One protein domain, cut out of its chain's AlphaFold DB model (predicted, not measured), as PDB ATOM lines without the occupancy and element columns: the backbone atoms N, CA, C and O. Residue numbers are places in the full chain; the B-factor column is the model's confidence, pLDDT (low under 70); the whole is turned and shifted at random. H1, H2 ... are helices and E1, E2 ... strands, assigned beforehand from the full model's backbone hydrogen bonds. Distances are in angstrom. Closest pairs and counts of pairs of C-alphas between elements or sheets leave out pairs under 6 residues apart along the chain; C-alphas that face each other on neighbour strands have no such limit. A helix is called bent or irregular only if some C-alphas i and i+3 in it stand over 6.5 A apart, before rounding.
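AT A GLANCE: This is residues 38 to 113 and 452 to 526 of the 526 residues of an uncharacterized protein of Folsomia candida (UniProt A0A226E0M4). The helices at the two ends of the printed part, H1 and H3, lie side by side and run opposite ways as a long stalk, joined at one end to a head made of one twisted six-stranded sheet that folds back on itself where E3 and E4 bend. Beyond the head, away from the stalk, residues 485 to 490 stick out in a loop that runs into the short H2. The printed part has 151 residues, with three named helices and six named strands in the order H1 E1 E2 E3 E4 E5 H2 E6 H3, and its class is mixed. The branched sheet has antiparallel pairs E1 and E6, E2 and E5, and E3 with E4, E5 and E6. The whole is loose, with a radius of gyration of the C-alphas of 21.4 A and spans of 80 by 29 by 24 A.

HOW THE PARTS SIT: Begin with H1, residues 38 to 66, assigned as one helix by its hydrogen bonds but bent, with C-alphas 48 and 51 6.5 A apart; its arms H1a, residues 38 to 48, and H1b, residues 51 to 66, stand at a steep tilt of 38 degrees, only just beyond shallow. H3, residues 506 to 524, touches H1a with residues 519 to 523 alone, the closest C-alphas being Ser 48 and Ile 520 at 5.1 A. H1b touches H3 with residues 52 to 59 alone, closest at C-alphas Pro 52 and Val 516, 5.2 A, opposite ways at a shallow tilt of 16 degrees. H1b and H3 only graze the sheet. Look there at E3, residues 91 to 107, which bends by 151 degrees at residue 102. E4, residues 458 to 468, lies on one side of it, with N 96 and O 465 2.9 A apart. On the other side lie E6, residues 496 to 504, with N 97 and O 499 at 2.8 A, and E5, residues 476 to 480, with N 105 and O 478 at 2.8 A. Edge strand E1, residues 70 to 74, pairs with E6, N 72 and O 498 at 2.8 A; edge strand E2, residues 79 to 82, pairs with E5, N 82 and O 477 at 2.8 A. H2, residues 489 to 493, is not on the sheet. In H1a every O i to N i+4 pair is within hydrogen-bond range, against 11 of 12 in H1b, 14 of 15 in H3 and 0 of 1 in H2, where 2 of 2 O i to N i+3 pairs are.

IN THESE COORDINATES: Find C-alpha 38 at (5.969, 43.253, 5.693), where H1a begins; H1a measures 15.1 A and H1b 20.4 A. E3 starts at C-alpha 91, (36.583, 14.721, 4.130). E6 measures 25.7 A, and H3 runs 27.8 A to C-alpha 524 at (8.356, 29.610, 14.360).

THE WHOLE: The farthest C-alphas, Pro 38 and Asn 487, are 80.2 A apart. Residues 114 to 451 are cut out, and C-alphas 113 and 452 are 8.4 A apart. Of the links printed whole, none is long. Confidence is under 70 at residues 485 to 495 and 526.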
ATOM      1  N   PRO A  38       5.211  43.818   6.814       76.19
ATOM      2  CA  PRO A  38       5.969  43.253   5.693       76.19
ATOM      3  C   PRO A  38       7.426  42.877   6.006       76.19
ATOM      4  O   PRO A  38       7.916  41.893   5.462       76.19
ATOM      5  N   ARG A  39       8.116  43.587   6.915       75.06
ATOM      6  CA  ARG A  39       9.468  43.205   7.364       75.06
ATOM      7  C   ARG A  39       9.463  41.891   8.140       75.06
ATOM      8  O   ARG A  39      10.337  41.072   7.899       75.06
ATOM      9  N   LYS A  40       8.474  41.655   9.013       78.38
ATOM     10  CA  LYS A  40       8.346  40.374   9.732       78.38
ATOM     11  C   LYS A  40       8.087  39.213   8.770       78.38
ATOM     12  O   LYS A  40       8.741  38.185   8.889       78.38
ATOM     13  N   VAL A  41       7.196  39.402   7.792       81.44
ATOM     14  CA  VAL A  41       6.924  38.393   6.750       81.44
ATOM     15  C   VAL A  41       8.182  38.108   5.924       81.44
ATOM     16  O   VAL A  41       8.533  36.948   5.736       81.44
ATOM     17  N   PHE A  42       8.911  39.145   5.501       81.75
ATOM     18  CA  PHE A  42      10.169  38.989   4.769       81.75
ATOM     19  C   PHE A  42      11.233  38.241   5.585       81.75
ATOM     20  O   PHE A  42      11.798  37.268   5.094       81.75
ATOM     21  N   THR A  43      11.470  38.631   6.844       81.06
ATOM     22  CA  THR A  43      12.406  37.933   7.742       81.06
ATOM     23  C   THR A  43      12.006  36.471   7.945       81.06
ATOM     24  O   THR A  43      12.870  35.600   7.858       81.06
ATOM     25  N   PHE A  44      10.714  36.179   8.134       83.81
ATOM     26  CA  PHE A  44      10.227  34.804   8.236       83.81
ATOM     27  C   PHE A  44      10.511  34.007   6.957       83.81
ATOM     28  O   PHE A  44      11.099  32.934   7.044       83.81
ATOM     29  N   CYS A  45      10.178  34.517   5.766       84.25
ATOM     30  CA  CYS A  45      10.468  33.832   4.499       84.25
ATOM     31  C   CYS A  45      11.976  33.622   4.258       84.25
ATOM     32  O   CYS A  45      12.381  32.555   3.796       84.25
ATOM     33  N   VAL A  46      12.819  34.601   4.600       85.62
ATOM     34  CA  VAL A  46      14.279  34.472   4.465       85.62
ATOM     35  C   VAL A  46      14.832  33.397   5.404       85.62
ATOM     36  O   VAL A  46      15.628  32.569   4.971       85.62
ATOM     37  N   LEU A  47      14.402  33.359   6.667       85.88
ATOM     38  CA  LEU A  47      14.952  32.411   7.639       85.88
ATOM     39  C   LEU A  47      14.304  31.015   7.585       85.88
ATOM     40  O   LEU A  47      14.973  30.042   7.909       85.88
ATOM     41  N   SER A  48      13.042  30.886   7.160       85.31
ATOM     42  CA  SER A  48      12.333  29.592   7.079       85.31
ATOM     43  C   SER A  48      12.430  28.892   5.721       85.31
ATOM     44  O   SER A  48      12.226  27.682   5.660       85.31
ATOM     45  N   VAL A  49      12.748  29.620   4.643       88.69
ATOM     46  CA  VAL A  49      12.881  29.054   3.289       88.69
ATOM     47  C   VAL A  49      14.291  29.268   2.748       88.69
ATOM     48  O   VAL A  49      15.007  28.298   2.519       88.69
ATOM     49  N   PHE A  50      14.719  30.523   2.574       92.25
ATOM     50  CA  PHE A  50      15.979  30.816   1.882       92.25
ATOM     51  C   PHE A  50      17.206  30.273   2.630       92.25
ATOM     52  O   PHE A  50      18.030  29.597   2.022       92.25
ATOM     53  N   LEU A  51      17.309  30.498   3.944       91.12
ATOM     54  CA  LEU A  51      18.429  30.009   4.752       91.12
ATOM     55  C   LEU A  51      18.505  28.463   4.779       91.12
ATOM     56  O   LEU A  51      19.573  27.938   4.466       91.12
ATOM     57  N   PRO A  52      17.416  27.706   5.038       92.62
ATOM     58  CA  PRO A  52      17.380  26.258   4.835       92.62
ATOM     59  C   PRO A  52      17.799  25.787   3.440       92.62
ATOM     60  O   PRO A  52      18.604  24.862   3.337       92.62
ATOM     61  N   CYS A  53      17.311  26.432   2.374       92.88
ATOM     62  CA  CYS A  53      17.736  26.112   1.012       92.88
ATOM     63  C   CYS A  53      19.244  26.324   0.832       92.88
ATOM     64  O   CYS A  53      19.913  25.428   0.332       92.88
ATOM     65  N   VAL A  54      19.800  27.446   1.303       93.81
ATOM     66  CA  VAL A  54      21.245  27.722   1.241       93.81
ATOM     67  C   VAL A  54      22.055  26.687   2.027       93.81
ATOM     68  O   VAL A  54      23.035  26.183   1.491       93.81
ATOM     69  N   LEU A  55      21.647  26.311   3.245       92.81
ATOM     70  CA  LEU A  55      22.353  25.300   4.049       92.81
ATOM     71  C   LEU A  55      22.428  23.944   3.322       92.81
ATOM     72  O   LEU A  55      23.496  23.336   3.259       92.81
ATOM     73  N   VAL A  56      21.321  23.492   2.722       93.62
ATOM     74  CA  VAL A  56      21.285  22.237   1.950       93.62
ATOM     75  C   VAL A  56      22.073  22.363   0.642       93.62
ATOM     76  O   VAL A  56      22.886  21.492   0.337       93.62
ATOM     77  N   SER A  57      21.884  23.448  -0.114       94.00
ATOM     78  CA  SER A  57      22.595  23.689  -1.375       94.00
ATOM     79  C   SER A  57      24.106  23.782  -1.184       94.00
ATOM     80  O   SER A  57      24.833  23.200  -1.982       94.00
ATOM     81  N   VAL A  58      24.593  24.431  -0.120       92.94
ATOM     82  CA  VAL A  58      26.027  24.480   0.210       92.94
ATOM     83  C   VAL A  58      26.559  23.077   0.497       92.94
ATOM     84  O   VAL A  58      27.569  22.695  -0.083       92.94
ATOM     85  N   CYS A  59      25.875  22.259   1.301       91.38
ATOM     86  CA  CYS A  59      26.317  20.883   1.545       91.38
ATOM     87  C   CYS A  59      26.367  20.016   0.285       91.38
ATOM     88  O   CYS A  59      27.316  19.253   0.111       91.38
ATOM     89  N   LEU A  60      25.372  20.129  -0.597       92.19
ATOM     90  CA  LEU A  60      25.360  19.398  -1.864       92.19
ATOM     91  C   LEU A  60      26.463  19.904  -2.809       92.19
ATOM     92  O   LEU A  60      27.162  19.094  -3.410       92.19
ATOM     93  N   PHE A  61      26.679  21.218  -2.887       94.06
ATOM     94  CA  PHE A  61      27.730  21.827  -3.703       94.06
ATOM     95  C   PHE A  61      29.136  21.432  -3.226       94.06
ATOM     96  O   PHE A  61      29.949  20.966  -4.024       94.06
ATOM     97  N   MET A  62      29.406  21.524  -1.918       93.00
ATOM     98  CA  MET A  62      30.680  21.083  -1.340       93.00
ATOM     99  C   MET A  62      30.917  19.589  -1.589       93.00
ATOM    100  O   MET A  62      32.030  19.206  -1.933       93.00
ATOM    101  N   ARG A  63      29.873  18.751  -1.485       90.88
ATOM    102  CA  ARG A  63      29.983  17.300  -1.697       90.88
ATOM    103  C   ARG A  63      30.183  16.883  -3.158       90.88
ATOM    104  O   ARG A  63      30.919  15.932  -3.390       90.88
ATOM    105  N   PHE A  64      29.484  17.506  -4.105       88.88
ATOM    106  CA  PHE A  64      29.401  17.008  -5.487       88.88
ATOM    107  C   PHE A  64      30.126  17.876  -6.523       88.88
ATOM    108  O   PHE A  64      30.423  17.376  -7.602       88.88
ATOM    109  N   VAL A  65      30.421  19.146  -6.222       89.88
ATOM    110  CA  VAL A  65      31.083  20.074  -7.162       89.88
ATOM    111  C   VAL A  65      32.493  20.436  -6.705       89.88
ATOM    112  O   VAL A  65      33.406  20.497  -7.528       89.88
ATOM    113  N   VAL A  66      32.694  20.657  -5.400       91.94
ATOM    114  CA  VAL A  66      34.022  20.970  -4.846       91.94
ATOM    115  C   VAL A  66      34.816  19.684  -4.620       91.94
ATOM    116  O   VAL A  66      35.803  19.460  -5.319       91.94
ATOM    117  N   HIS A  67      34.351  18.819  -3.714       92.19
ATOM    118  CA  HIS A  67      35.062  17.622  -3.242       92.19
ATOM    119  C   HIS A  67      34.717  16.333  -4.017       92.19
ATOM    120  O   HIS A  67      34.465  15.285  -3.422       92.19
ATOM    121  N   GLY A  68      34.678  16.428  -5.353       87.00
ATOM    122  CA  GLY A  68      34.627  15.263  -6.251       87.00
ATOM    123  C   GLY A  68      35.983  14.550  -6.372       87.00
ATOM    124  O   GLY A  68      36.982  15.044  -5.843       87.00
ATOM    125  N   SER A  69      36.026  13.415  -7.078       89.19
ATOM    126  CA  SER A  69      37.288  12.702  -7.327       89.19
ATOM    127  C   SER A  69      38.244  13.520  -8.207       89.19
ATOM    128  O   SER A  69      37.829  14.411  -8.957       89.19
ATOM    129  N   SER A  70      39.544  13.250  -8.076       90.56
ATOM    130  CA  SER A  70      40.607  13.894  -8.859       90.56
ATOM    131  C   SER A  70      41.550  12.850  -9.448       90.56
ATOM    132  O   SER A  70      41.966  11.931  -8.743       90.56
ATOM    133  N   LEU A  71      41.902  13.006 -10.727       90.25
ATOM    134  CA  LEU A  71      42.815  12.117 -11.446       90.25
ATOM    135  C   LEU A  71      44.211  12.738 -11.541       90.25
ATOM    136  O   LEU A  71      44.388  13.851 -12.037       90.25
ATOM    137  N   TYR A  72      45.207  11.986 -11.087       88.19
ATOM    138  CA  TYR A  72      46.612  12.360 -11.077       88.19
ATOM    139  C   TYR A  72      47.371  11.437 -12.029       88.19
ATOM    140  O   TYR A  72      47.533  10.252 -11.746       88.19
ATOM    141  N   HIS A  73      47.841  11.980 -13.150       84.75
ATOM    142  CA  HIS A  73      48.823  11.315 -14.004       84.75
ATOM    143  C   HIS A  73      50.205  11.402 -13.340       84.75
ATOM    144  O   HIS A  73      50.509  12.394 -12.681       84.75
ATOM    145  N   LEU A  74      51.022  10.362 -13.451       85.50
ATOM    146  CA  LEU A  74      52.296  10.219 -12.750       85.50
ATOM    147  C   LEU A  74      53.268   9.445 -13.645       85.50
ATOM    148  O   LEU A  74      52.895   8.411 -14.205       85.50
ATOM    149  N   ALA A  75      54.509   9.913 -13.740       82.62
ATOM    150  CA  ALA A  75      55.603   9.144 -14.315       82.62
ATOM    151  C   ALA A  75      56.229   8.208 -13.252       82.62
ATOM    152  O   ALA A  75      56.037   8.400 -12.043       82.62
ATOM    153  N   PRO A  76      57.027   7.207 -13.657       82.75
ATOM    154  CA  PRO A  76      57.952   6.541 -12.746       82.75
ATOM    155  C   PRO A  76      58.873   7.568 -12.067       82.75
ATOM    156  O   PRO A  76      59.228   8.578 -12.675       82.75
ATOM    157  N   SER A  77      59.279   7.326 -10.816       83.38
ATOM    158  CA  SER A  77      60.015   8.284  -9.954       83.38
ATOM    159  C   SER A  77      59.270   9.559  -9.517       83.38
ATOM    160  O   SER A  77      59.884  10.424  -8.886       83.38
ATOM    161  N   ASP A  78      57.990   9.752  -9.851       86.00
ATOM    162  CA  ASP A  78      57.287  10.974  -9.444       86.00
ATOM    163  C   ASP A  78      56.863  10.964  -7.975       86.00
ATOM    164  O   ASP A  78      56.400   9.963  -7.421       86.00
ATOM    165  N   MET A  79      56.986  12.141  -7.360       88.62
ATOM    166  CA  MET A  79      56.595  12.422  -5.988       88.62
ATOM    167  C   MET A  79      55.687  13.651  -5.980       88.62
ATOM    168  O   MET A  79      56.082  14.717  -6.453       88.62
ATOM    169  N   ARG A  80      54.455  13.511  -5.482       89.19
ATOM    170  CA  ARG A  80      53.424  14.546  -5.632       89.19
ATOM    171  C   ARG A  80      52.491  14.610  -4.425       89.19
ATOM    172  O   ARG A  80      52.090  13.583  -3.882       89.19
ATOM    173  N   ILE A  81      52.139  15.831  -4.027       92.31
ATOM    174  CA  ILE A  81      51.107  16.094  -3.019       92.31
ATOM    175  C   ILE A  81      49.728  15.917  -3.665       92.31
ATOM    176  O   ILE A  81      49.482  16.413  -4.768       92.31
ATOM    177  N   LEU A  82      48.829  15.225  -2.969       93.00
ATOM    178  CA  LEU A  82      47.420  15.114  -3.319       93.00
ATOM    179  C   LEU A  82      46.634  16.149  -2.508       93.00
ATOM    180  O   LEU A  82      46.428  16.010  -1.304       93.00
ATOM    181  N   ASP A  83      46.257  17.245  -3.159       88.75
ATOM    182  CA  ASP A  83      45.492  18.335  -2.546       88.75
ATOM    183  C   ASP A  83      44.327  18.851  -3.404       88.75
ATOM    184  O   ASP A  83      43.462  19.581  -2.908       88.75
ATOM    185  N   GLN A  84      44.242  18.428  -4.667       88.44
ATOM    186  CA  GLN A  84      43.139  18.780  -5.550       88.44
ATOM    187  C   GLN A  84      41.833  18.216  -4.988       88.44
ATOM    188  O   GLN A  84      41.705  17.016  -4.750       88.44
ATOM    189  N   ARG A  85      40.851  19.104  -4.789       89.12
ATOM    190  CA  ARG A  85      39.492  18.778  -4.318       89.12
ATOM    191  C   ARG A  85      39.419  18.119  -2.931       89.12
ATOM    192  O   ARG A  85      38.359  17.620  -2.564       89.12
ATOM    193  N   ILE A  86      40.460  18.186  -2.101       92.25
ATOM    194  CA  ILE A  86      40.487  17.575  -0.757       92.25
ATOM    195  C   ILE A  86      40.299  18.641   0.343       92.25
ATOM    196  O   ILE A  86      40.598  19.818   0.156       92.25
ATOM    197  N   SER A  87      39.744  18.260   1.502       92.88
ATOM    198  CA  SER A  87      39.682  19.117   2.698       92.88
ATOM    199  C   SER A  87      39.532  18.296   3.976       92.88
ATOM    200  O   SER A  87      38.578  17.536   4.117       92.88
ATOM    201  N   THR A  88      40.394  18.532   4.963       94.06
ATOM    202  CA  THR A  88      40.363  17.892   6.294       94.06
ATOM    203  C   THR A  88      39.098  18.220   7.109       94.06
ATOM    204  O   THR A  88      38.763  17.523   8.069       94.06
ATOM    205  N   ILE A  89      38.338  19.250   6.720       94.06
ATOM    206  CA  ILE A  89      37.039  19.603   7.317       94.06
ATOM    207  C   ILE A  89      35.919  18.721   6.741       94.06
ATOM    208  O   ILE A  89      35.149  18.122   7.496       94.06
ATOM    209  N   TRP A  90      35.820  18.645   5.410       94.56
ATOM    210  CA  TRP A  90      34.697  18.014   4.698       94.56
ATOM    211  C   TRP A  90      34.915  16.531   4.389       94.56
ATOM    212  O   TRP A  90      33.943  15.771   4.340       94.56
ATOM    213  N   CYS A  91      36.167  16.114   4.217       94.75
ATOM    214  CA  CYS A  91      36.583  14.721   4.130       94.75
ATOM    215  C   CYS A  91      36.877  14.185   5.542       94.75
ATOM    216  O   CYS A  91      37.334  14.920   6.419       94.75
ATOM    217  N   GLN A  92      36.596  12.904   5.769       95.00
ATOM    218  CA  GLN A  92      37.029  12.137   6.944       95.00
ATOM    219  C   GLN A  92      38.270  11.299   6.631       95.00
ATOM    220  O   GLN A  92      39.103  11.087   7.506       95.00
ATOM    221  N   SER A  93      38.383  10.835   5.392       94.38
ATOM    222  CA  SER A  93      39.522  10.083   4.881       94.38
ATOM    223  C   SER A  93      39.687  10.331   3.387       94.38
ATOM    224  O   SER A  93      38.726  10.690   2.696       94.38
ATOM    225  N   GLU A  94      40.908  10.139   2.907       94.81
ATOM    226  CA  GLU A  94      41.237  10.071   1.487       94.81
ATOM    227  C   GLU A  94      41.378   8.605   1.070       94.81
ATOM    228  O   GLU A  94      41.795   7.756   1.861       94.81
ATOM    229  N   SER A  95      40.984   8.295  -0.160       95.31
ATOM    230  CA  SER A  95      40.997   6.949  -0.725       95.31
ATOM    231  C   SER A  95      41.654   7.017  -2.099       95.31
ATOM    232  O   SER A  95      41.015   7.451  -3.053       95.31
ATOM    233  N   VAL A  96      42.921   6.611  -2.188       96.19
ATOM    234  CA  VAL A  96      43.750   6.721  -3.398       96.19
ATOM    235  C   VAL A  96      43.863   5.362  -4.077       96.19
ATOM    236  O   VAL A  96      44.252   4.389  -3.433       96.19
ATOM    237  N   LYS A  97      43.566   5.295  -5.377       95.62
ATOM    238  CA  LYS A  97      43.614   4.071  -6.191       95.62
ATOM    239  C   LYS A  97      44.508   4.271  -7.405       95.62
ATOM    240  O   LYS A  97      44.261   5.167  -8.202       95.62
ATOM    241  N   GLY A  98      45.520   3.427  -7.558       92.56
ATOM    242  CA  GLY A  98      46.496   3.478  -8.642       92.56
ATOM    243  C   GLY A  98      46.373   2.295  -9.597       92.56
ATOM    244  O   GLY A  98      46.150   1.159  -9.171       92.56
ATOM    245  N   ASN A  99      46.600   2.522 -10.892       89.81
ATOM    246  CA  ASN A  99      46.856   1.416 -11.827       89.81
ATOM    247  C   ASN A  99      48.193   0.700 -11.517       89.81
ATOM    248  O   ASN A  99      48.323  -0.496 -11.790       89.81
ATOM    249  N   THR A 100      49.150   1.388 -10.884       88.81
ATOM    250  CA  THR A 100      50.437   0.864 -10.394       88.81
ATOM    251  C   THR A 100      50.498   0.756  -8.871       88.81
ATOM    252  O   THR A 100      49.612   1.236  -8.167       88.81
ATOM    253  N   THR A 101      51.555   0.128  -8.355       92.38
ATOM    254  CA  THR A 101      51.890   0.156  -6.926       92.38
ATOM    255  C   THR A 101      52.612   1.449  -6.560       92.38
ATOM    256  O   THR A 101      53.693   1.712  -7.084       92.38
ATOM    257  N   PHE A 102      52.062   2.215  -5.625       94.19
ATOM    258  CA  PHE A 102      52.651   3.443  -5.092       94.19
ATOM    259  C   PHE A 102      52.893   3.322  -3.581       94.19
ATOM    260  O   PHE A 102      52.395   2.409  -2.915       94.19
ATOM    261  N   THR A 103      53.654   4.265  -3.033       95.00
ATOM    262  CA  THR A 103      53.742   4.494  -1.588       95.00
ATOM    263  C   THR A 103      53.106   5.842  -1.265       95.00
ATOM    264  O   THR A 103      53.287   6.800  -2.011       95.00
ATOM    265  N   ALA A 104      52.339   5.915  -0.181       95.31
ATOM    266  CA  ALA A 104      51.632   7.109   0.267       95.31
ATOM    267  C   ALA A 104      51.972   7.424   1.726       95.31
ATOM    268  O   ALA A 104      52.044   6.513   2.552       95.31
ATOM    269  N   TYR A 105      52.143   8.706   2.033       95.25
ATOM    270  CA  TYR A 105      52.599   9.224   3.319       95.25
ATOM    271  C   TYR A 105      51.700  10.379   3.772       95.25
ATOM    272  O   TYR A 105      51.615  11.399   3.087       95.25
ATOM    273  N   LEU A 106      51.050  10.240   4.927       95.31
ATOM    274  CA  LEU A 106      50.298  11.318   5.567       95.31
ATOM    275  C   LEU A 106      51.257  12.181   6.402       95.31
ATOM    276  O   LEU A 106      51.828  11.697   7.385       95.31
ATOM    277  N   THR A 107      51.449  13.443   6.015       93.75
ATOM    278  CA  THR A 107      52.343  14.401   6.684       93.75
ATOM    279  C   THR A 107      51.569  15.428   7.505       93.75
ATOM    280  O   THR A 107      50.493  15.878   7.107       93.75
ATOM    281  N   ASP A 108      52.140  15.837   8.641       91.94
ATOM    282  CA  ASP A 108      51.669  16.998   9.404       91.94
ATOM    283  C   ASP A 108      52.145  18.282   8.706       91.94
ATOM    284  O   ASP A 108      53.316  18.652   8.798       91.94
ATOM    285  N   GLY A 109      51.254  18.932   7.957       89.38
ATOM    286  CA  GLY A 109      51.606  20.085   7.132       89.38
ATOM    287  C   GLY A 109      52.134  19.718   5.747       89.38
ATOM    288  O   GLY A 109      52.183  18.556   5.334       89.38
ATOM    289  N   GLU A 110      52.514  20.763   5.018       89.19
ATOM    290  CA  GLU A 110      53.181  20.664   3.724       89.19
ATOM    291  C   GLU A 110      54.667  20.310   3.936       89.19
ATOM    292  O   GLU A 110      55.336  20.983   4.724       89.19
ATOM    293  N   PRO A 111      55.190  19.245   3.303       88.31
ATOM    294  CA  PRO A 111      56.560  18.791   3.530       88.31
ATOM    295  C   PRO A 111      57.597  19.760   2.942       88.31
ATOM    296  O   PRO A 111      57.435  20.274   1.835       88.31
ATOM    297  N   GLU A 112      58.714  19.952   3.650       85.81
ATOM    298  CA  GLU A 112      59.870  20.678   3.108       85.81
ATOM    299  C   GLU A 112      60.463  19.941   1.892       85.81
ATOM    300  O   GLU A 112      60.342  18.724   1.766       85.81
ATOM    301  N   MET A 113      61.152  20.652   0.997       81.88
ATOM    302  CA  MET A 113      61.915  20.027  -0.094       81.88
ATOM    303  C   MET A 113      63.333  19.654   0.368       81.88
ATOM    304  O   MET A 113      63.965  20.388   1.134       81.88
ATOM    305  N   LEU A 452      60.198  14.057   3.646       85.75
ATOM    306  CA  LEU A 452      59.133  13.552   4.501       85.75
ATOM    307  C   LEU A 452      59.606  13.447   5.966       85.75
ATOM    308  O   LEU A 452      60.565  12.718   6.241       85.75
ATOM    309  N   PRO A 453      58.936  14.108   6.932       81.75
ATOM    310  CA  PRO A 453      59.064  13.739   8.340       81.75
ATOM    311  C   PRO A 453      58.472  12.330   8.575       81.75
ATOM    312  O   PRO A 453      57.810  11.786   7.685       81.75
ATOM    313  N   PRO A 454      58.663  11.720   9.763       86.94
ATOM    314  CA  PRO A 454      57.993  10.468  10.112       86.94
ATOM    315  C   PRO A 454      56.472  10.579   9.879       86.94
ATOM    316  O   PRO A 454      55.849  11.468  10.466       86.94
ATOM    317  N   PRO A 455      55.871   9.739   9.014       86.62
ATOM    318  CA  PRO A 455      54.475   9.888   8.617       86.62
ATOM    319  C   PRO A 455      53.524   9.526   9.763       86.62
ATOM    320  O   PRO A 455      53.816   8.640  10.567       86.62
ATOM    321  N   ILE A 456      52.363  10.180   9.796       91.38
ATOM    322  CA  ILE A 456      51.280   9.894  10.754       91.38
ATOM    323  C   ILE A 456      50.653   8.523  10.442       91.38
ATOM    324  O   ILE A 456      50.410   7.713  11.334       91.38
ATOM    325  N   GLU A 457      50.414   8.274   9.155       92.50
ATOM    326  CA  GLU A 457      49.853   7.053   8.575       92.50
ATOM    327  C   GLU A 457      50.507   6.859   7.194       92.50
ATOM    328  O   GLU A 457      50.828   7.843   6.517       92.50
ATOM    329  N   ASN A 458      50.764   5.621   6.766       95.25
ATOM    330  CA  ASN A 458      51.335   5.356   5.445       95.25
ATOM    331  C   ASN A 458      50.850   4.033   4.831       95.25
ATOM    332  O   ASN A 458      50.472   3.093   5.525       95.25
ATOM    333  N   CYS A 459      50.908   3.966   3.502       95.75
ATOM    334  CA  CYS A 459      50.668   2.762   2.711       95.75
ATOM    335  C   CYS A 459      51.900   2.505   1.837       95.75
ATOM    336  O   CYS A 459      52.306   3.406   1.113       95.75
ATOM    337  N   THR A 460      52.491   1.308   1.856       95.25
ATOM    338  CA  THR A 460      53.741   1.013   1.122       95.25
ATOM    339  C   THR A 460      53.540  -0.034   0.030       95.25
ATOM    340  O   THR A 460      53.189  -1.171   0.342       95.25
ATOM    341  N   GLY A 461      53.807   0.321  -1.231       93.62
ATOM    342  CA  GLY A 461      53.755  -0.611  -2.366       93.62
ATOM    343  C   GLY A 461      52.354  -1.146  -2.696       93.62
ATOM    344  O   GLY A 461      52.220  -2.297  -3.108       93.62
ATOM    345  N   VAL A 462      51.306  -0.340  -2.501       94.94
ATOM    346  CA  VAL A 462      49.898  -0.745  -2.686       94.94
ATOM    347  C   VAL A 462      49.283  -0.142  -3.950       94.94
ATOM    348  O   VAL A 462      49.781   0.854  -4.465       94.94
ATOM    349  N   LYS A 463      48.177  -0.726  -4.431       94.62
ATOM    350  CA  LYS A 463      47.335  -0.146  -5.500       94.62
ATOM    351  C   LYS A 463      46.061   0.539  -4.993       94.62
ATOM    352  O   LYS A 463      45.444   1.284  -5.741       94.62
ATOM    353  N   ASP A 464      45.671   0.309  -3.743       96.50
ATOM    354  CA  ASP A 464      44.582   1.018  -3.064       96.50
ATOM    355  C   ASP A 464      45.070   1.370  -1.652       96.50
ATOM    356  O   ASP A 464      45.648   0.525  -0.962       96.50
ATOM    357  N   CYS A 465      44.905   2.628  -1.256       96.38
ATOM    358  CA  CYS A 465      45.327   3.181   0.024       96.38
ATOM    359  C   CYS A 465      44.188   4.006   0.619       96.38
ATOM    360  O   CYS A 465      43.488   4.732  -0.090       96.38
ATOM    361  N   HIS A 466      44.001   3.922   1.932       95.69
ATOM    362  CA  HIS A 466      43.053   4.754   2.664       95.69
ATOM    363  C   HIS A 466      43.782   5.386   3.849       95.69
ATOM    364  O   HIS A 466      44.345   4.653   4.657       95.69
ATOM    365  N   VAL A 467      43.738   6.714   3.963       95.31
ATOM    366  CA  VAL A 467      44.308   7.459   5.102       95.31
ATOM    367  C   VAL A 467      43.248   8.335   5.755       95.31
ATOM    368  O   VAL A 467      42.330   8.817   5.089       95.31
ATOM    369  N   ASN A 468      43.341   8.532   7.063       95.69
ATOM    370  CA  ASN A 468      42.330   9.205   7.869       95.69
ATOM    371  C   ASN A 468      42.772  10.624   8.234       95.69
ATOM    372  O   ASN A 468      43.850  10.818   8.784       95.69
ATOM    373  N   PHE A 469      41.907  11.612   7.994       95.31
ATOM    374  CA  PHE A 469      42.181  12.998   8.360       95.31
ATOM    375  C   PHE A 469      41.615  13.342   9.740       95.31
ATOM    376  O   PHE A 469      40.413  13.184  10.019       95.31
ATOM    377  N   THR A 470      42.453  13.944  10.573       95.12
ATOM    378  CA  THR A 470      42.039  14.701  11.754       95.12
ATOM    379  C   THR A 470      41.103  15.844  11.334       95.12
ATOM    380  O   THR A 470      41.116  16.317  10.197       95.12
ATOM    381  N   PHE A 471      40.188  16.261  12.212       95.31
ATOM    382  CA  PHE A 471      39.241  17.321  11.863       95.31
ATOM    383  C   PHE A 471      39.930  18.689  11.818       95.31
ATOM    384  O   PHE A 471      40.500  19.114  12.820       95.31
ATOM    385  N   ALA A 472      39.797  19.390  10.686       94.00
ATOM    386  CA  ALA A 472      40.330  20.741  10.473       94.00
ATOM    387  C   ALA A 472      41.858  20.867  10.668       94.00
ATOM    388  O   ALA A 472      42.357  21.925  11.046       94.00
ATOM    389  N   SER A 473      42.588  19.784  10.404       94.75
ATOM    390  CA  SER A 473      44.049  19.732  10.399       94.75
ATOM    391  C   SER A 473      44.662  20.357   9.140       94.75
ATOM    392  O   SER A 473      44.002  20.561   8.120       94.75
ATOM    393  N   ASN A 474      45.966  20.603   9.219       92.94
ATOM    394  CA  ASN A 474      46.871  20.958   8.124       92.94
ATOM    395  C   ASN A 474      47.506  19.723   7.445       92.94
ATOM    396  O   ASN A 474      48.495  19.866   6.734       92.94
ATOM    397  N   GLU A 475      46.976  18.519   7.682       94.56
ATOM    398  CA  GLU A 475      47.508  17.266   7.132       94.56
ATOM    399  C   GLU A 475      47.487  17.256   5.591       94.56
ATOM    400  O   GLU A 475      46.544  17.746   4.962       94.56
ATOM    401  N   LYS A 476      48.520  16.663   4.982       93.62
ATOM    402  CA  LYS A 476      48.655  16.487   3.528       93.62
ATOM    403  C   LYS A 476      48.988  15.032   3.206       93.62
ATOM    404  O   LYS A 476      49.727  14.390   3.948       93.62
ATOM    405  N   LEU A 477      48.472  14.518   2.090       94.50
ATOM    406  CA  LEU A 477      48.867  13.214   1.567       94.50
ATOM    407  C   LEU A 477      49.903  13.402   0.457       94.50
ATOM    408  O   LEU A 477      49.682  14.154  -0.490       94.50
ATOM    409  N   VAL A 478      51.037  12.718   0.572       94.44
ATOM    410  CA  VAL A 478      52.105  12.715  -0.433       94.44
ATOM    411  C   VAL A 478      52.223  11.309  -0.991       94.44
ATOM    412  O   VAL A 478      52.388  10.361  -0.224       94.44
ATOM    413  N   ILE A 479      52.158  11.157  -2.311       94.00
ATOM    414  CA  ILE A 479      52.417   9.877  -2.975       94.00
ATOM    415  C   ILE A 479      53.774   9.874  -3.669       94.00
ATOM    416  O   ILE A 479      54.315  10.916  -4.045       94.00
ATOM    417  N   THR A 480      54.333   8.680  -3.822       92.38
ATOM    418  CA  THR A 480      55.606   8.430  -4.491       92.38
ATOM    419  C   THR A 480      55.493   7.157  -5.316       92.38
ATOM    420  O   THR A 480      55.124   6.095  -4.799       92.38
ATOM    421  N   VAL A 481      55.801   7.266  -6.603       90.38
ATOM    422  CA  VAL A 481      55.878   6.136  -7.527       90.38
ATOM    423  C   VAL A 481      57.290   5.540  -7.458       90.38
ATOM    424  O   VAL A 481      58.261   6.300  -7.485       90.38
ATOM    425  N   PRO A 482      57.452   4.206  -7.373       86.00
ATOM    426  CA  PRO A 482      58.773   3.588  -7.423       86.00
ATOM    427  C   PRO A 482      59.508   3.924  -8.731       86.00
ATOM    428  O   PRO A 482      58.900   4.098  -9.787       86.00
ATOM    429  N   GLN A 483      60.836   3.992  -8.664       79.44
ATOM    430  CA  GLN A 483      61.673   4.001  -9.864       79.44
ATOM    431  C   GLN A 483      61.631   2.617 -10.543       79.44
ATOM    432  O   GLN A 483      61.572   1.603  -9.835       79.44
ATOM    433  N   PRO A 484      61.695   2.539 -11.885       71.62
ATOM    434  CA  PRO A 484      61.885   1.280 -12.592       71.62
ATOM    435  C   PRO A 484      63.206   0.621 -12.191       71.62
ATOM    436  O   PRO A 484      64.188   1.297 -11.882       71.62
ATOM    437  N   THR A 485      63.265  -0.709 -12.227       67.19
ATOM    438  CA  THR A 485      64.546  -1.404 -12.068       67.19
ATOM    439  C   THR A 485      65.397  -1.218 -13.326       67.19
ATOM    440  O   THR A 485      64.888  -1.239 -14.443       67.19
ATOM    441  N   VAL A 486      66.713  -1.064 -13.142       57.41
ATOM    442  CA  VAL A 486      67.687  -0.674 -14.189       57.41
ATOM    443  C   VAL A 486      67.657  -1.572 -15.440       57.41
ATOM    444  O   VAL A 486      68.040  -1.139 -16.518       57.41
ATOM    445  N   ASN A 487      67.157  -2.803 -15.322       53.50
ATOM    446  CA  ASN A 487      67.103  -3.782 -16.410       53.50
ATOM    447  C   ASN A 487      65.814  -3.713 -17.257       53.50
ATOM    448  O   ASN A 487      65.621  -4.572 -18.115       53.50
ATOM    449  N   LEU A 488      64.905  -2.766 -16.990       61.28
ATOM    450  CA  LEU A 488      63.604  -2.663 -17.655       61.28
ATOM    451  C   LEU A 488      63.390  -1.249 -18.211       61.28
ATOM    452  O   LEU A 488      62.552  -0.487 -17.730       61.28
ATOM    453  N   GLU A 489      64.157  -0.898 -19.246       58.44
ATOM    454  CA  GLU A 489      64.073   0.408 -19.915       58.44
ATOM    455  C   GLU A 489      62.648   0.749 -20.369       58.44
ATOM    456  O   GLU A 489      62.254   1.911 -20.313       58.44
ATOM    457  N   SER A 490      61.863  -0.256 -20.767       61.53
ATOM    458  CA  SER A 490      60.466  -0.107 -21.179       61.53
ATOM    459  C   SER A 490      59.536   0.397 -20.076       61.53
ATOM    460  O   SER A 490      58.529   0.998 -20.413       61.53
ATOM    461  N   ALA A 491      59.859   0.240 -18.787       61.25
ATOM    462  CA  ALA A 491      59.014   0.741 -17.695       61.25
ATOM    463  C   ALA A 491      59.173   2.255 -17.441       61.25
ATOM    464  O   ALA A 491      58.349   2.860 -16.762       61.25
ATOM    465  N   TRP A 492      60.170   2.905 -18.057       67.56
ATOM    466  CA  TRP A 492      60.141   4.360 -18.280       67.56
ATOM    467  C   TRP A 492      59.167   4.763 -19.403       67.56
ATOM    468  O   TRP A 492      59.085   5.944 -19.732       67.56
ATOM    469  N   ASN A 493      58.422   3.805 -19.972       62.66
ATOM    470  CA  ASN A 493      57.338   4.032 -20.918       62.66
ATOM    471  C   ASN A 493      55.947   3.652 -20.343       62.66
ATOM    472  O   ASN A 493      55.096   3.309 -21.148       62.66
ATOM    473  N   ASP A 494      55.673   3.743 -19.029       67.56
ATOM    474  CA  ASP A 494      54.338   3.518 -18.408       67.56
ATOM    475  C   ASP A 494      53.642   4.804 -17.845       67.56
ATOM    476  O   ASP A 494      54.241   5.527 -17.047       67.56
ATOM    477  N   ILE A 495      52.350   5.079 -18.137       69.69
ATOM    478  CA  ILE A 495      51.525   6.055 -17.375       69.69
ATOM    479  C   ILE A 495      51.078   5.353 -16.123       69.69
ATOM    480  O   ILE A 495      50.399   4.317 -16.176       69.69
ATOM    481  N   TYR A 496      51.259   6.043 -15.010       84.00
ATOM    482  CA  TYR A 496      50.517   5.733 -13.814       84.00
ATOM    483  C   TYR A 496      49.418   6.768 -13.576       84.00
ATOM    484  O   TYR A 496      49.638   7.972 -13.672       84.00
ATOM    485  N   VAL A 497      48.199   6.292 -13.323       88.25
ATOM    486  CA  VAL A 497      47.054   7.131 -12.951       88.25
ATOM    487  C   VAL A 497      46.661   6.764 -11.533       88.25
ATOM    488  O   VAL A 497      46.381   5.595 -11.259       88.25
ATOM    489  N   ALA A 498      46.630   7.764 -10.656       92.00
ATOM    490  CA  ALA A 498      46.047   7.675  -9.329       92.00
ATOM    491  C   ALA A 498      44.740   8.481  -9.275       92.00
ATOM    492  O   ALA A 498      44.731   9.687  -9.516       92.00
ATOM    493  N   GLU A 499      43.630   7.823  -8.950       94.19
ATOM    494  CA  GLU A 499      42.370   8.473  -8.584       94.19
ATOM    495  C   GLU A 499      42.359   8.719  -7.073       94.19
ATOM    496  O   GLU A 499      42.608   7.793  -6.303       94.19
ATOM    497  N   SER A 500      42.058   9.945  -6.640       94.50
ATOM    498  CA  SER A 500      41.829  10.278  -5.227       94.50
ATOM    499  C   SER A 500      40.359  10.614  -4.966       94.50
ATOM    500  O   SER A 500      39.788  11.498  -5.611       94.50
ATOM    501  N   ASP A 501      39.769   9.910  -3.995       94.31
ATOM    502  CA  ASP A 501      38.394  10.059  -3.513       94.31
ATOM    503  C   ASP A 501      38.341  10.695  -2.108       94.31
ATOM    504  O   ASP A 501      38.802  10.109  -1.122       94.31
ATOM    505  N   CYS A 502      37.645  11.830  -1.970       94.44
ATOM    506  CA  CYS A 502      37.258  12.386  -0.667       94.44
ATOM    507  C   CYS A 502      36.089  11.591  -0.049       94.44
ATOM    508  O   CYS A 502      34.939  11.683  -0.497       94.44
ATOM    509  N   ARG A 503      36.329  10.855   1.047       94.19
ATOM    510  CA  ARG A 503      35.240  10.215   1.809       94.19
ATOM    511  C   ARG A 503      34.577  11.236   2.738       94.19
ATOM    512  O   ARG A 503      35.267  11.816   3.576       94.19
ATOM    513  N   PRO A 504      33.256  11.476   2.642       94.69
ATOM    514  CA  PRO A 504      32.599  12.581   3.340       94.69
ATOM    515  C   PRO A 504      32.582  12.387   4.860       94.69
ATOM    516  O   PRO A 504      32.194  11.332   5.362       94.69
ATOM    517  N   ARG A 505      32.899  13.446   5.613       95.06
ATOM    518  CA  ARG A 505      32.762  13.489   7.076       95.06
ATOM    519  C   ARG A 505      31.289  13.624   7.463       95.06
ATOM    520  O   ARG A 505      30.804  14.720   7.736       95.06
ATOM    521  N   THR A 506      30.564  12.503   7.473       93.62
ATOM    522  CA  THR A 506      29.098  12.418   7.643       93.62
ATOM    523  C   THR A 506      28.546  13.280   8.784       93.62
ATOM    524  O   THR A 506      27.496  13.895   8.622       93.62
ATOM    525  N   ALA A 507      29.264  13.402   9.906       94.25
ATOM    526  CA  ALA A 507      28.872  14.256  11.031       94.25
ATOM    527  C   ALA A 507      28.715  15.749  10.662       94.25
ATOM    528  O   ALA A 507      27.799  16.400  11.159       94.25
ATOM    529  N   VAL A 508      29.553  16.283   9.764       94.19
ATOM    530  CA  VAL A 508      29.467  17.677   9.290       94.19
ATOM    531  C   VAL A 508      28.214  17.861   8.438       94.19
ATOM    532  O   VAL A 508      27.394  18.730   8.723       94.19
ATOM    533  N   TYR A 509      28.002  16.995   7.444       93.25
ATOM    534  CA  TYR A 509      26.813  17.043   6.587       93.25
ATOM    535  C   TYR A 509      25.510  16.856   7.386       93.25
ATOM    536  O   TYR A 509      24.541  17.581   7.160       93.25
ATOM    537  N   LEU A 510      25.494  15.948   8.370       93.62
ATOM    538  CA  LEU A 510      24.360  15.783   9.284       93.62
ATOM    539  C   LEU A 510      24.122  17.023  10.151       93.62
ATOM    540  O   LEU A 510      22.966  17.380  10.358       93.62
ATOM    541  N   LEU A 511      25.168  17.712  10.620       94.56
ATOM    542  CA  LEU A 511      25.022  18.952  11.388       94.56
ATOM    543  C   LEU A 511      24.287  20.031  10.580       94.56
ATOM    544  O   LEU A 511      23.357  20.640  11.102       94.56
ATOM    545  N   PHE A 512      24.611  20.219   9.297       93.75
ATOM    546  CA  PHE A 512      23.869  21.145   8.429       93.75
ATOM    547  C   PHE A 512      22.413  20.706   8.192       93.75
ATOM    548  O   PHE A 512      21.504  21.535   8.266       93.75
ATOM    549  N   VAL A 513      22.163  19.409   7.978       93.06
ATOM    550  CA  VAL A 513      20.799  18.863   7.821       93.06
ATOM    551  C   VAL A 513      19.971  19.000   9.109       93.06
ATOM    552  O   VAL A 513      18.769  19.239   9.034       93.06
ATOM    553  N   ILE A 514      20.596  18.909  10.286       94.62
ATOM    554  CA  ILE A 514      19.956  19.094  11.600       94.62
ATOM    555  C   ILE A 514      19.776  20.586  11.938       94.62
ATOM    556  O   ILE A 514      18.798  20.953  12.592       94.62
ATOM    557  N   LEU A 515      20.648  21.474  11.446       93.62
ATOM    558  CA  LEU A 515      20.464  22.923  11.572       93.62
ATOM    559  C   LEU A 515      19.205  23.419  10.847       93.62
ATOM    560  O   LEU A 515      18.567  24.340  11.346       93.62
ATOM    561  N   VAL A 516      18.794  22.800   9.734       93.06
ATOM    562  CA  VAL A 516      17.571  23.174   8.995       93.06
ATOM    563  C   VAL A 516      16.306  23.189   9.880       93.06
ATOM    564  O   VAL A 516      15.709  24.260  10.019       93.06
ATOM    565  N   PRO A 517      15.875  22.080  10.520       92.88
ATOM    566  CA  PRO A 517      14.709  22.100  11.400       92.88
ATOM    567  C   PRO A 517      14.930  22.958  12.651       92.88
ATOM    568  O   PRO A 517      13.979  23.578  13.116       92.88
ATOM    569  N   ILE A 518      16.159  23.062  13.177       91.75
ATOM    570  CA  ILE A 518      16.464  23.935  14.325       91.75
ATOM    571  C   ILE A 518      16.236  25.414  13.973       91.75
ATOM    572  O   ILE A 518      15.605  26.137  14.744       91.75
ATOM    573  N   VAL A 519      16.689  25.861  12.797       89.06
ATOM    574  CA  VAL A 519      16.456  27.216  12.275       89.06
ATOM    575  C   VAL A 519      14.961  27.463  12.070       89.06
ATOM    576  O   VAL A 519      14.445  28.474  12.543       89.06
ATOM    577  N   ILE A 520      14.244  26.526  11.438       88.75
ATOM    578  CA  ILE A 520      12.792  26.642  11.213       88.75
ATOM    579  C   ILE A 520      12.035  26.749  12.546       88.75
ATOM    580  O   ILE A 520      11.175  27.616  12.685       88.75
ATOM    581  N   LEU A 521      12.382  25.934  13.549       89.00
ATOM    582  CA  LEU A 521      11.782  25.996  14.887       89.00
ATOM    583  C   LEU A 521      12.091  27.323  15.592       89.00
ATOM    584  O   LEU A 521      11.173  27.950  16.114       89.00
ATOM    585  N   MET A 522      13.341  27.804  15.558       86.25
ATOM    586  CA  MET A 522      13.684  29.119  16.120       86.25
ATOM    587  C   MET A 522      12.900  30.267  15.463       86.25
ATOM    588  O   MET A 522      12.566  31.232  16.144       86.25
ATOM    589  N   CYS A 523      12.555  30.152  14.179       83.31
ATOM    590  CA  CYS A 523      11.776  31.160  13.454       83.31
ATOM    591  C   CYS A 523      10.254  31.011  13.611       83.31
ATOM    592  O   CYS A 523       9.520  31.946  13.303       83.31
ATOM    593  N   ALA A 524       9.771  29.857  14.076       81.62
ATOM    594  CA  ALA A 524       8.356  29.610  14.360       81.62
ATOM    595  C   ALA A 524       7.925  30.088  15.762       81.62
ATOM    596  O   ALA A 524       6.729  30.221  16.020       81.62
ATOM    597  N   PHE A 525       8.885  30.350  16.657       78.12
ATOM    598  CA  PHE A 525       8.656  30.780  18.044       78.12
ATOM    599  C   PHE A 525       9.195  32.203  18.351       78.12
ATOM    600  O   PHE A 525       9.472  32.512  19.512       78.12
ATOM    601  N   GLN A 526       9.323  33.069  17.330       64.31
ATOM    602  CA  GLN A 526       9.718  34.496  17.413       64.31
ATOM    603  C   GLN A 526       8.639  35.450  16.859       64.31
ATOM    604  O   GLN A 526       8.552  36.598  17.361       64.31
TER     605      GLN A 526